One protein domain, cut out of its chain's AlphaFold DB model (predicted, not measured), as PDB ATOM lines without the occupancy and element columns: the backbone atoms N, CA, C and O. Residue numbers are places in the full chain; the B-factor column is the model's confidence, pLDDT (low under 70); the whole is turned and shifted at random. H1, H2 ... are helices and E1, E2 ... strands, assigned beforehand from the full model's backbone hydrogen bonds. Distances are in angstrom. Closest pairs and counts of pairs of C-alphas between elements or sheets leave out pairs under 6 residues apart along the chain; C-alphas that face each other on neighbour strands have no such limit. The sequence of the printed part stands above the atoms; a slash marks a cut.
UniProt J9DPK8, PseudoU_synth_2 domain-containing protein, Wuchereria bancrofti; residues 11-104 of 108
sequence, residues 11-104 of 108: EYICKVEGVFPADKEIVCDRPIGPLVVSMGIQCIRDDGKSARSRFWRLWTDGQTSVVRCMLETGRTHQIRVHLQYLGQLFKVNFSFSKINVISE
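AT A GLANCE: This is residues 11 to 104 of the 108 residues of the protein "PseudoU_synth_2 domain-containing protein" of Wuchereria bancrofti (UniProt J9DPK8). A strongly twisted sheet of five strands curls round one helix, H1, and a small two-stranded hairpin, E3 and E4, packs on H1 as well. The 94 printed residues hold seven named strands and one named helix, in the order E1 E2 E3 E4 E5 E6 H1 E7. The large sheet has the order E2, E5, E6, E1, E7, all antiparallel, and the class is mixed, helices and strands. The whole is compact, with a radius of gyration of the C-alphas of 12.6 A and spans of 38 by 25 by 23 A.

IN THESE COORDINATES: E1, residues 11 to 17, begins at C-alpha 11 (-19.084, -13.097, 34.820) and is 19.6 A long. E2 is residues 26 to 29, E3 residues 32 to 36 and E4 residues 41 to 44. E5, residues 52 to 60, measures 23.9 A, and E6, residues 64 to 71, 21.7 A. H1, residues 78 to 90, measures 18.2 A. E7, residues 100 to 104, ends at C-alpha 104 (-16.148, -13.313, 29.710).

HOW THE PARTS SIT: E5 and E6 form a hairpin, with N 56 and O 68 2.9 A apart. E6 and E1 pair through N 14 and O 67, 2.8 A, E1 and E7 through N 102 and O 13, 2.8 A, and E2 and E5 through N 28 and O 53, 2.9 A. H1 is on one face of this sheet, two layers in all; the closest C-alphas of E2 and H1 are those of Cys 28 and His 82, 6.4 A. E6, H1 and E7 make a split strand-helix-strand unit, two strands running the same way with E1 between them, its crossover right-handed. E2 runs on into E3 at 68 degrees. In the hairpin of E3 and E4, N 35 and O 41 are 2.8 A apart; the closest C-alphas of E4 and H1 are those of Cys 43 and Val 81, 5.9 A. In H1 every O i to N i+4 pair is within hydrogen-bond range.

THE WHOLE: The two C-alphas farthest apart are those of Asp 23 and Ser 38, 39.6 A. The printed part has no cut, and no link is long. Residues 93 to 104 have pLDDT under 70; the mean of the printed part is 87.5.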
ATOM      1  N   GLU A  11     -19.918 -12.188  34.054       87.00
ATOM      2  CA  GLU A  11     -19.084 -13.097  34.820       87.00
ATOM      3  C   GLU A  11     -17.694 -13.232  34.225       87.00
ATOM      4  O   GLU A  11     -17.506 -13.327  33.011       87.00
ATOM      5  N   TYR A  12     -16.722 -13.276  35.127       88.38
ATOM      6  CA  TYR A  12     -15.312 -13.342  34.808       88.38
ATOM      7  C   TYR A  12     -14.628 -14.395  35.661       88.38
ATOM      8  O   TYR A  12     -14.897 -14.523  36.855       88.38
ATOM      9  N   ILE A  13     -13.681 -15.107  35.062       90.38
ATOM     10  CA  ILE A  13     -12.777 -15.996  35.791       90.38
ATOM     11  C   ILE A  13     -11.426 -15.311  35.927       90.38
ATOM     12  O   ILE A  13     -10.832 -14.902  34.933       90.38
ATOM     13  N   CYS A  14     -10.944 -15.191  37.155       88.94
ATOM     14  CA  CYS A  14      -9.695 -14.530  37.497       88.94
ATOM     15  C   CYS A  14      -8.727 -15.548  38.094       88.94
ATOM     16  O   CYS A  14      -9.104 -16.295  38.994       88.94
ATOM     17  N   LYS A  15      -7.467 -15.545  37.659       88.94
ATOM     18  CA  LYS A  15      -6.389 -16.188  38.424       88.94
ATOM     19  C   LYS A  15      -5.745 -15.160  39.345       88.94
ATOM     20  O   LYS A  15      -5.464 -14.046  38.907       88.94
ATOM     21  N   VAL A  16      -5.523 -15.530  40.601       88.88
ATOM     22  CA  VAL A  16      -4.875 -14.687  41.613       88.88
ATOM     23  C   VAL A  16      -3.784 -15.470  42.343       88.88
ATOM     24  O   VAL A  16      -3.863 -16.693  42.456       88.88
ATOM     25  N   GLU A  17      -2.755 -14.780  42.826       87.88
ATOM     26  CA  GLU A  17      -1.708 -15.392  43.651       87.88
ATOM     27  C   GLU A  17      -2.121 -15.487  45.113       87.88
ATOM     28  O   GLU A  17      -2.684 -14.559  45.672       87.88
ATOM     29  N   GLY A  18      -1.782 -16.595  45.750       87.56
ATOM     30  CA  GLY A  18      -2.173 -16.947  47.101       87.56
ATOM     31  C   GLY A  18      -3.526 -17.644  47.179       87.56
ATOM     32  O   GLY A  18      -4.188 -17.946  46.178       87.56
ATOM     33  N   VAL A  19      -3.927 -17.928  48.415       90.56
ATOM     34  CA  VAL A  19      -5.143 -18.675  48.724       90.56
ATOM     35  C   VAL A  19      -6.281 -17.690  48.968       90.56
ATOM     36  O   VAL A  19      -6.339 -17.036  50.007       90.56
ATOM     37  N   PHE A  20      -7.199 -17.579  48.008       91.62
ATOM     38  CA  PHE A  20      -8.435 -16.827  48.202       91.62
ATOM     39  C   PHE A  20      -9.277 -17.518  49.291       91.62
ATOM     40  O   PHE A  20      -9.235 -18.752  49.381       91.62
ATOM     41  N   PRO A  21     -10.027 -16.785  50.132       91.69
ATOM     42  CA  PRO A  21     -10.825 -17.412  51.179       91.69
ATOM     43  C   PRO A  21     -11.831 -18.433  50.631       91.69
ATOM     44  O   PRO A  21     -12.374 -18.277  49.535       91.69
ATOM     45  N   ALA A  22     -12.038 -19.497  51.401       87.00
ATOM     46  CA  ALA A  22     -12.908 -20.611  51.056       87.00
ATOM     47  C   ALA A  22     -14.387 -20.335  51.377       87.00
ATOM     48  O   ALA A  22     -14.706 -19.444  52.165       87.00
ATOM     49  N   ASP A  23     -15.259 -21.166  50.800       76.19
ATOM     50  CA  ASP A  23     -16.575 -21.556  51.336       76.19
ATOM     51  C   ASP A  23     -17.647 -20.472  51.503       76.19
ATOM     52  O   ASP A  23     -18.734 -20.750  52.007       76.19
ATOM     53  N   LYS A  24     -17.400 -19.247  51.035       87.69
ATOM     54  CA  LYS A  24     -18.434 -18.213  50.974       87.69
ATOM     55  C   LYS A  24     -18.233 -17.230  49.839       87.69
ATOM     56  O   LYS A  24     -17.125 -16.995  49.360       87.69
ATOM     57  N   GLU A  25     -19.349 -16.623  49.461       94.69
ATOM     58  CA  GLU A  25     -19.355 -15.407  48.666       94.69
ATOM     59  C   GLU A  25     -18.631 -14.283  49.418       94.69
ATOM     60  O   GLU A  25     -18.883 -14.037  50.601       94.69
ATOM     61  N   ILE A  26     -17.752 -13.573  48.713       96.19
ATOM     62  CA  ILE A  26     -17.140 -12.339  49.197       96.19
ATOM     63  C   ILE A  26     -17.653 -11.185  48.349       96.19
ATOM     64  O   ILE A  26     -17.409 -11.127  47.144       96.19
ATOM     65  N   VAL A  27     -18.337 -10.244  48.992       96.69
ATOM     66  CA  VAL A  27     -18.826  -9.024  48.351       96.69
ATOM     67  C   VAL A  27     -17.844  -7.891  48.626       96.69
ATOM     68  O   VAL A  27     -17.543  -7.593  49.780       96.69
ATOM     69  N   CYS A  28     -17.359  -7.246  47.569       96.62
ATOM     70  CA  CYS A  28     -16.608  -6.001  47.664       96.62
ATOM     71  C   CYS A  28     -17.496  -4.861  47.169       96.62
ATOM     72  O   CYS A  28     -17.758  -4.741  45.971       96.62
ATOM     73  N   ASP A  29     -17.972  -4.046  48.106       97.38
ATOM     74  CA  ASP A  29     -18.781  -2.855  47.849       97.38
ATOM     75  C   ASP A  29     -17.972  -1.625  48.252       97.38
ATOM     76  O   ASP A  29     -18.125  -1.053  49.333       97.38
ATOM     77  N   ARG A  30     -16.974  -1.314  47.425       97.69
ATOM     78  CA  ARG A  30     -16.041  -0.218  47.669       97.69
ATOM     79  C   ARG A  30     -15.994   0.688  46.440       97.69
ATOM     80  O   ARG A  30     -15.682   0.191  45.352       97.69
ATOM     81  N   PRO A  31     -16.278   1.994  46.595       97.88
ATOM     82  CA  PRO A  31     -16.267   2.940  45.488       97.88
ATOM     83  C   PRO A  31     -14.881   3.061  44.845       97.88
ATOM     84  O   PRO A  31     -13.849   2.922  45.505       97.88
ATOM     85  N   ILE A  32     -14.869   3.300  43.531       97.50
ATOM     86  CA  ILE A  32     -13.660   3.388  42.706       97.50
ATOM     87  C   ILE A  32     -13.556   4.771  42.074       97.50
ATOM     88  O   ILE A  32     -14.517   5.277  41.485       97.50
ATOM     89  N   GLY A  33     -12.362   5.352  42.141       95.88
ATOM     90  CA  GLY A  33     -12.031   6.612  41.484       95.88
ATOM     91  C   GLY A  33     -10.584   6.659  40.983       95.88
ATOM     92  O   GLY A  33      -9.787   5.761  41.278       95.88
ATOM     93  N   PRO A  34     -10.225   7.704  40.220       94.25
ATOM     94  CA  PRO A  34      -8.878   7.856  39.690       94.25
ATOM     95  C   PRO A  34      -7.870   8.109  40.819       94.25
ATOM     96  O   PRO A  34      -8.095   8.948  41.688       94.25
ATOM     97  N   LEU A  35      -6.742   7.400  40.781       91.94
ATOM     98  CA  LEU A  35      -5.563   7.713  41.592       91.94
ATOM     99  C   LEU A  35      -4.656   8.699  40.853       91.94
ATOM    100  O   LEU A  35      -4.279   9.734  41.388       91.94
ATOM    101  N   VAL A  36      -4.336   8.369  39.599       90.75
ATOM    102  CA  VAL A  36      -3.521   9.195  38.703       90.75
ATOM    103  C   VAL A  36      -4.244   9.278  37.367       90.75
ATOM    104  O   VAL A  36      -4.248   8.323  36.589       90.75
ATOM    105  N   VAL A  37      -4.885  10.422  37.121       86.06
ATOM    106  CA  VAL A  37      -5.755  10.639  35.953       86.06
ATOM    107  C   VAL A  37      -4.982  10.477  34.645       86.06
ATOM    108  O   VAL A  37      -5.440   9.764  33.757       86.06
ATOM    109  N   SER A  38      -3.786  11.064  34.554       89.31
ATOM    110  CA  SER A  38      -2.936  11.026  33.354       89.31
ATOM    111  C   SER A  38      -2.505   9.614  32.944       89.31
ATOM    112  O   SER A  38      -2.229   9.382  31.773       89.31
ATOM    113  N   MET A  39      -2.477   8.669  33.887       87.75
ATOM    114  CA  MET A  39      -2.094   7.271  33.656       87.75
ATOM    115  C   MET A  39      -3.296   6.313  33.643       87.75
ATOM    116  O   MET A  39      -3.117   5.102  33.537       87.75
ATOM    117  N   GLY A  40      -4.525   6.818  33.809       86.75
ATOM    118  CA  GLY A  40      -5.731   5.985  33.877       86.75
ATOM    119  C   GLY A  40      -5.769   5.020  35.073       86.75
ATOM    120  O   GLY A  40      -6.542   4.058  35.068       86.75
ATOM    121  N   ILE A  41      -4.954   5.250  36.107       88.31
ATOM    122  CA  ILE A  41      -4.875   4.377  37.286       88.31
ATOM    123  C   ILE A  41      -6.098   4.623  38.170       88.31
ATOM    124  O   ILE A  41      -6.426   5.766  38.487       88.31
ATOM    125  N   GLN A  42      -6.757   3.543  38.588       93.06
ATOM    126  CA  GLN A  42      -7.939   3.560  39.451       93.06
ATOM    127  C   GLN A  42      -7.599   2.945  40.812       93.06
ATOM    128  O   GLN A  42      -6.762   2.047  40.892       93.06
ATOM    129  N   CYS A  43      -8.257   3.403  41.873       94.31
ATOM    130  CA  CYS A  43      -8.102   2.872  43.226       94.31
ATOM    131  C   CYS A  43      -9.424   2.941  44.001       94.31
ATOM    132  O   CYS A  43     -10.392   3.552  43.539       94.31
ATOM    133  N   ILE A  44      -9.464   2.306  45.176       96.31
ATOM    134  CA  ILE A  44     -10.570   2.483  46.121       96.31
ATOM    135  C   ILE A  44     -10.519   3.902  46.681       96.31
ATOM    136  O   ILE A  44      -9.491   4.310  47.219       96.31
ATOM    137  N   ARG A  45     -11.630   4.634  46.579       94.88
ATOM    138  CA  ARG A  45     -11.773   5.976  47.152       94.88
ATOM    139  C   ARG A  45     -13.196   6.209  47.614       94.88
ATOM    140  O   ARG A  45     -14.111   5.952  46.840       94.88
ATOM    141  N   ASP A  46     -13.370   6.749  48.817       94.81
ATOM    142  CA  ASP A  46     -14.697   7.025  49.385       94.81
ATOM    143  C   ASP A  46     -15.481   8.084  48.588       94.81
ATOM    144  O   ASP A  46     -16.704   8.007  48.510       94.81
ATOM    145  N   ASP A  47     -14.785   9.009  47.919       95.25
ATOM    146  CA  ASP A  47     -15.352  10.000  46.988       95.25
ATOM    147  C   ASP A  47     -15.507   9.475  45.542       95.25
ATOM    148  O   ASP A  47     -15.845  10.222  44.622       95.25
ATOM    149  N   GLY A  48     -15.226   8.189  45.318       95.25
ATOM    150  CA  GLY A  48     -15.303   7.539  44.017       95.25
ATOM    151  C   GLY A  48     -16.728   7.194  43.580       95.25
ATOM    152  O   GLY A  48     -17.720   7.381  44.282       95.25
ATOM    153  N   LYS A  49     -16.843   6.610  42.385       97.31
ATOM    154  CA  LYS A  49     -18.117   6.078  41.888       97.31
ATOM    155  C   LYS A  49     -18.411   4.744  42.566       97.31
ATOM    156  O   LYS A  49     -17.531   3.886  42.623       97.31
ATOM    157  N   SER A  50     -19.662   4.534  42.981       97.62
ATOM    158  CA  SER A  50     -20.109   3.244  43.523       97.62
ATOM    159  C   SER A  50     -19.745   2.097  42.573       97.62
ATOM    160  O   SER A  50     -19.928   2.194  41.343       97.62
ATOM    161  N   ALA A  51     -19.170   1.052  43.165       97.19
ATOM    162  CA  ALA A  51     -18.710  -0.140  42.486       97.19
ATOM    163  C   ALA A  51     -18.906  -1.361  43.384       97.19
ATOM    164  O   ALA A  51     -18.455  -1.364  44.531       97.19
ATOM    165  N   ARG A  52     -19.520  -2.408  42.832       97.25
ATOM    166  CA  ARG A  52     -19.856  -3.621  43.573       97.25
ATOM    167  C   ARG A  52     -19.560  -4.877  42.762       97.25
ATOM    168  O   ARG A  52     -19.966  -4.996  41.603       97.25
ATOM    169  N   SER A  53     -18.825  -5.796  43.383       95.94
ATOM    170  CA  SER A  53     -18.402  -7.066  42.786       95.94
ATOM    171  C   SER A  53     -18.563  -8.202  43.790       95.94
ATOM    172  O   SER A  53     -18.313  -8.020  44.984       95.94
ATOM    173  N   ARG A  54     -18.936  -9.383  43.304       96.00
ATOM    174  CA  ARG A  54     -19.053 -10.613  44.097       96.00
ATOM    175  C   ARG A  54     -18.004 -11.614  43.643       96.00
ATOM    176  O   ARG A  54     -17.771 -11.742  42.442       96.00
ATOM    177  N   PHE A  55     -17.375 -12.305  44.585       95.00
ATOM    178  CA  PHE A  55     -16.279 -13.230  44.321       95.00
ATOM    179  C   PHE A  55     -16.505 -14.583  44.992       95.00
ATOM    180  O   PHE A  55     -16.947 -14.648  46.138       95.00
ATOM    181  N   TRP A  56     -16.113 -15.652  44.299       94.38
ATOM    182  CA  TRP A  56     -16.081 -17.019  44.821       94.38
ATOM    183  C   TRP A  56     -14.785 -17.697  44.410       94.38
ATOM    184  O   TRP A  56     -14.403 -17.645  43.239       94.38
ATOM    185  N   ARG A  57     -14.128 -18.396  45.335       94.50
ATOM    186  CA  ARG A  57     -13.042 -19.302  44.961       94.50
ATOM    187  C   ARG A  57     -13.629 -20.540  44.292       94.50
ATOM    188  O   ARG A  57     -14.458 -21.218  44.885       94.50
ATOM    189  N   LEU A  58     -13.165 -20.848  43.088       93.38
ATOM    190  CA  LEU A  58     -13.505 -22.086  42.385       93.38
ATOM    191  C   LEU A  58     -12.496 -23.192  42.678       93.38
ATOM    192  O   LEU A  58     -12.862 -24.354  42.798       93.38
ATOM    193  N   TRP A  59     -11.219 -22.829  42.774       93.81
ATOM    194  CA  TRP A  59     -10.136 -23.790  42.941       93.81
ATOM    195  C   TRP A  59      -8.882 -23.118  43.507       93.81
ATOM    196  O   TRP A  59      -8.706 -21.906  43.360       93.81
ATOM    197  N   THR A  60      -8.007 -23.896  44.142       93.50
ATOM    198  CA  THR A  60      -6.665 -23.472  44.562       93.50
ATOM    199  C   THR A  60      -5.715 -24.669  44.636       93.50
ATOM    200  O   THR A  60      -6.145 -25.771  44.968       93.50
ATOM    201  N   ASP A  61      -4.430 -24.438  44.366       93.38
ATOM    202  CA  ASP A  61      -3.316 -25.371  44.623       93.38
ATOM    203  C   ASP A  61      -2.548 -25.041  45.920       93.38
ATOM    204  O   ASP A  61      -1.483 -25.600  46.175       93.38
ATOM    205  N   GLY A  62      -3.046 -24.105  46.735       91.19
ATOM    206  CA  GLY A  62      -2.355 -23.603  47.928       91.19
ATOM    207  C   GLY A  62      -1.374 -22.452  47.665       91.19
ATOM    208  O   GLY A  62      -0.948 -21.799  48.614       91.19
ATOM    209  N   GLN A  63      -1.055 -22.147  46.403       90.38
ATOM    210  CA  GLN A  63      -0.179 -21.033  46.012       90.38
ATOM    211  C   GLN A  63      -0.869 -20.021  45.102       90.38
ATOM    212  O   GLN A  63      -0.490 -18.856  45.073       90.38
ATOM    213  N   THR A  64      -1.875 -20.446  44.354       90.00
ATOM    214  CA  THR A  64      -2.702 -19.642  43.465       90.00
ATOM    215  C   THR A  64      -4.157 -20.057  43.610       90.00
ATOM    216  O   THR A  64      -4.475 -21.163  44.051       90.00
ATOM    217  N   SER A  65      -5.069 -19.156  43.256       91.38
ATOM    218  CA  SER A  65      -6.504 -19.420  43.278       91.38
ATOM    219  C   SER A  65      -7.156 -19.008  41.970       91.38
ATOM    220  O   SER A  65      -6.816 -17.984  41.377       91.38
ATOM    221  N   VAL A  66      -8.135 -19.800  41.543       92.12
ATOM    222  CA  VAL A  66      -9.076 -19.438  40.487       92.12
ATOM    223  C   VAL A  66     -10.329 -18.895  41.157       92.12
ATOM    224  O   VAL A  66     -10.917 -19.546  42.022       92.12
ATOM    225  N   VAL A  67     -10.725 -17.690  40.769       91.81
ATOM    226  CA  VAL A  67     -11.795 -16.917  41.394       91.81
ATOM    227  C   VAL A  67     -12.824 -16.549  40.336       91.81
ATOM    228  O   VAL A  67     -12.497 -15.910  39.338       91.81
ATOM    229  N   ARG A  68     -14.080 -16.926  40.558       92.56
ATOM    230  CA  ARG A  68     -15.222 -16.398  39.809       92.56
ATOM    231  C   ARG A  68     -15.552 -15.015  40.340       92.56
ATOM    232  O   ARG A  68     -15.618 -14.825  41.551       92.56
ATOM    233  N   CYS A  69     -15.781 -14.072  39.441       93.19
ATOM    234  CA  CYS A  69     -16.214 -12.720  39.742       93.19
ATOM    235  C   CYS A  69     -17.502 -12.412  38.980       93.19
ATOM    236  O   CYS A  69     -17.553 -12.596  37.765       93.19
ATOM    237  N   MET A  70     -18.510 -11.908  39.684       92.31
ATOM    238  CA  MET A  70     -19.727 -11.358  39.096       92.31
ATOM    239  C   MET A  70     -19.764  -9.852  39.347       92.31
ATOM    240  O   MET A  70     -19.629  -9.397  40.489       92.31
ATOM    241  N   LEU A  71     -19.941  -9.079  38.279       91.31
ATOM    242  CA  LEU A  71     -20.016  -7.625  38.349       91.31
ATOM    243  C   LEU A  71     -21.469  -7.150  38.406       91.31
ATOM    244  O   LEU A  71     -22.252  -7.440  37.504       91.31
ATOM    245  N   GLU A  72     -21.805  -6.357  39.424       92.44
ATOM    246  CA  GLU A  72     -23.067  -5.597  39.462       92.44
ATOM    247  C   GLU A  72     -22.907  -4.207  38.824       92.44
ATOM    248  O   GLU A  72     -23.866  -3.602  38.353       92.44
ATOM    249  N   THR A  73     -21.671  -3.708  38.759       93.12
ATOM    250  CA  THR A  73     -21.303  -2.443  38.113       93.12
ATOM    251  C   THR A  73     -20.110  -2.641  37.179       93.12
ATOM    252  O   THR A  73     -19.324  -3.562  37.363       93.12
ATOM    253  N   GLY A  74     -19.923  -1.753  36.199       91.69
ATOM    254  CA  GLY A  74     -18.824  -1.839  35.227       91.69
ATOM    255  C   GLY A  74     -17.865  -0.650  35.267       91.69
ATOM    256  O   GLY A  74     -17.832   0.129  34.318       91.69
ATOM    257  N   ARG A  75     -17.105  -0.457  36.354       94.06
ATOM    258  CA  ARG A  75     -16.072   0.598  36.420       94.06
ATOM    259  C   ARG A  75     -14.760   0.149  35.778       94.06
ATOM    260  O   ARG A  75     -14.421  -1.036  35.762       94.06
ATOM    261  N   THR A  76     -13.988   1.113  35.284       91.06
ATOM    262  CA  THR A  76     -12.644   0.868  34.749       91.06
ATOM    263  C   THR A  76     -11.782   0.156  35.790       91.06
ATOM    264  O   THR A  76     -11.723   0.574  36.943       91.06
ATOM    265  N   HIS A  77     -11.130  -0.935  35.384       91.44
ATOM    266  CA  HIS A  77     -10.272  -1.769  36.239       91.44
ATOM    267  C   HIS A  77     -10.948  -2.365  37.491       91.44
ATOM    268  O   HIS A  77     -10.239  -2.849  38.374       91.44
ATOM    269  N   GLN A  78     -12.286  -2.395  37.567       94.00
ATOM    270  CA  GLN A  78     -13.029  -2.742  38.787       94.00
ATOM    271  C   GLN A  78     -12.575  -4.044  39.450       94.00
ATOM    272  O   GLN A  78     -12.202  -4.032  40.620       94.00
ATOM    273  N   ILE A  79     -12.541  -5.145  38.693       92.75
ATOM    274  CA  ILE A  79     -12.126  -6.465  39.195       92.75
ATOM    275  C   ILE A  79     -10.732  -6.397  39.816       92.75
ATOM    276  O   ILE A  79     -10.512  -6.900  40.913       92.75
ATOM    277  N   ARG A  80      -9.790  -5.749  39.124       91.94
ATOM    278  CA  ARG A  80      -8.395  -5.675  39.558       91.94
ATOM    279  C   ARG A  80      -8.250  -4.867  40.845       91.94
ATOM    280  O   ARG A  80      -7.584  -5.321  41.768       91.94
ATOM    281  N   VAL A  81      -8.902  -3.706  40.916       93.56
ATOM    282  CA  VAL A  81      -8.877  -2.831  42.098       93.56
ATOM    283  C   VAL A  81      -9.539  -3.512  43.299       93.56
ATOM    284  O   VAL A  81      -8.990  -3.501  44.398       93.56
ATOM    285  N   HIS A  82     -10.702  -4.140  43.100       95.19
ATOM    286  CA  HIS A  82     -11.414  -4.851  44.164       95.19
ATOM    287  C   HIS A  82     -10.642  -6.068  44.668       95.19
ATOM    288  O   HIS A  82     -10.531  -6.238  45.878       95.19
ATOM    289  N   LEU A  83     -10.071  -6.885  43.775       93.06
ATOM    290  CA  LEU A  83      -9.224  -8.006  44.179       93.06
ATOM    291  C   LEU A  83      -7.996  -7.511  44.939       93.06
ATOM    292  O   LEU A  83      -7.725  -8.034  46.008       93.06
ATOM    293  N   GLN A  84      -7.301  -6.469  44.475       91.19
ATOM    294  CA  GLN A  84      -6.161  -5.918  45.215       91.19
ATOM    295  C   GLN A  84      -6.554  -5.474  46.636       91.19
ATOM    296  O   GLN A  84      -5.852  -5.791  47.597       91.19
ATOM    297  N   TYR A  85      -7.689  -4.783  46.780       93.31
ATOM    298  CA  TYR A  85      -8.216  -4.365  48.080       93.31
ATOM    299  C   TYR A  85      -8.513  -5.559  48.998       93.31
ATOM    300  O   TYR A  85      -8.075  -5.585  50.148       93.31
ATOM    301  N   LEU A  86      -9.197  -6.585  48.482       92.88
ATOM    302  CA  LEU A  86      -9.460  -7.818  49.228       92.88
ATOM    303  C   LEU A  86      -8.161  -8.545  49.605       92.88
ATOM    304  O   LEU A  86      -8.068  -9.117  50.685       92.88
ATOM    305  N   GLY A  87      -7.143  -8.495  48.748       89.38
ATOM    306  CA  GLY A  87      -5.824  -9.059  49.028       89.38
ATOM    307  C   GLY A  87      -5.166  -8.396  50.223       89.38
ATOM    308  O   GLY A  87      -4.729  -9.081  51.141       89.38
ATOM    309  N   GLN A  88      -5.185  -7.065  50.279       86.88
ATOM    310  CA  GLN A  88      -4.695  -6.332  51.448       86.88
ATOM    311  C   GLN A  88      -5.473  -6.708  52.716       86.88
ATOM    312  O   GLN A  88      -4.861  -6.969  53.750       86.88
ATOM    313  N   LEU A  89      -6.803  -6.812  52.624       87.31
ATOM    314  CA  LEU A  89      -7.664  -7.188  53.750       87.31
ATOM    315  C   LEU A  89      -7.354  -8.595  54.287       87.31
ATOM    316  O   LEU A  89      -7.283  -8.794  55.497       87.31
ATOM    317  N   PHE A  90      -7.142  -9.566  53.396       86.56
ATOM    318  CA  PHE A  90      -6.842 -10.953  53.762       86.56
ATOM    319  C   PHE A  90      -5.344 -11.237  53.934       86.56
ATOM    320  O   PHE A  90      -4.978 -12.375  54.222       86.56
ATOM    321  N   LYS A  91      -4.478 -10.225  53.781       82.25
ATOM    322  CA  LYS A  91      -3.011 -10.360  53.774       82.25
ATOM    323  C   LYS A  91      -2.505 -11.351  52.713       82.25
ATOM    324  O   LYS A  91      -1.552 -12.093  52.939       82.25
ATOM    325  N   VAL A  92      -3.144 -11.343  51.546       78.06
ATOM    326  CA  VAL A  92      -2.783 -12.134  50.366       78.06
ATOM    327  C   VAL A  92      -2.322 -11.195  49.249       78.06
ATOM    328  O   VAL A  92      -2.978 -10.202  48.936       78.06
ATOM    329  N   ASN A  93      -1.185 -11.499  48.626       68.38
ATOM    330  CA  ASN A  93      -0.603 -10.650  47.588       68.38
ATOM    331  C   ASN A  93      -1.318 -10.815  46.239       68.38
ATOM    332  O   ASN A  93      -0.859 -11.537  45.358       68.38
ATOM    333  N   PHE A  94      -2.413 -10.085  46.032       66.62
ATOM    334  CA  PHE A  94      -3.061  -9.981  44.723       66.62
ATOM    335  C   PHE A  94      -2.473  -8.796  43.933       66.62
ATOM    336  O   PHE A  94      -2.910  -7.655  44.074       66.62
ATOM    337  N   SER A  95      -1.441  -9.049  43.116       54.59
ATOM    338  CA  SER A  95      -0.810  -8.017  42.273       54.59
ATOM    339  C   SER A  95      -1.576  -7.771  40.966       54.59
ATOM    340  O   SER A  95      -1.982  -8.714  40.286       54.59
ATOM    341  N   PHE A  96      -1.686  -6.501  40.555       52.47
ATOM    342  CA  PHE A  96      -2.302  -6.073  39.291       52.47
ATOM    343  C   PHE A  96      -1.735  -6.762  38.047       52.47
ATOM    344  O   PHE A  96      -2.486  -7.021  37.108       52.47
ATOM    345  N   SER A  97      -0.431  -7.059  38.033       48.69
ATOM    346  CA  SER A  97       0.237  -7.708  36.898       48.69
ATOM    347  C   SER A  97      -0.132  -9.184  36.736       48.69
ATOM    348  O   SER A  97       0.216  -9.787  35.726       48.69
ATOM    349  N   LYS A  98      -0.827  -9.772  37.718       50.94
ATOM    350  CA  LYS A  98      -1.047 -11.221  37.807       50.94
ATOM    351  C   LYS A  98      -2.522 -11.624  37.797       50.94
ATOM    352  O   LYS A  98      -2.827 -12.812  37.842       50.94
ATOM    353  N   ILE A  99      -3.430 -10.647  37.693       56.34
ATOM    354  CA  ILE A  99      -4.867 -10.881  37.527       56.34
ATOM    355  C   ILE A  99      -5.165 -11.034  36.035       56.34
ATOM    356  O   ILE A  99      -5.368 -10.051  35.315       56.34
ATOM    357  N   ASN A 100      -5.208 -12.288  35.587       60.41
ATOM    358  CA  ASN A 100      -5.649 -12.640  34.242       60.41
ATOM    359  C   ASN A 100      -7.148 -12.923  34.265       60.41
ATOM    360  O   ASN A 100      -7.593 -13.823  34.976       60.41
ATOM    361  N   VAL A 101      -7.907 -12.148  33.489       61.94
ATOM    362  CA  VAL A 101      -9.311 -12.432  33.190       61.94
ATOM    363  C   VAL A 101      -9.318 -13.458  32.062       61.94
ATOM    364  O   VAL A 101      -8.892 -13.160  30.952       61.94
ATOM    365  N   ILE A 102      -9.715 -14.686  32.380       57.91
ATOM    366  CA  ILE A 102      -9.531 -15.873  31.530       57.91
ATOM    367  C   ILE A 102     -10.719 -16.080  30.579       57.91
ATOM    368  O   ILE A 102     -10.589 -16.752  29.562       57.91
ATOM    369  N   SER A 103     -11.884 -15.508  30.880       54.03
ATOM    370  CA  SER A 103     -13.068 -15.556  30.011       54.03
ATOM    371  C   SER A 103     -14.106 -14.521  30.443       54.03
ATOM    372  O   SER A 103     -14.167 -14.164  31.621       54.03
ATOM    373  N   GLU A 104     -14.902 -14.049  29.485       54.50
ATOM    374  CA  GLU A 104     -16.148 -13.313  29.710       54.50
ATOM    375  C   GLU A 104     -17.284 -14.224  29.240       54.50
ATOM    376  O   GLU A 104     -17.345 -14.584  28.064       54.50
TER     377      GLU A 104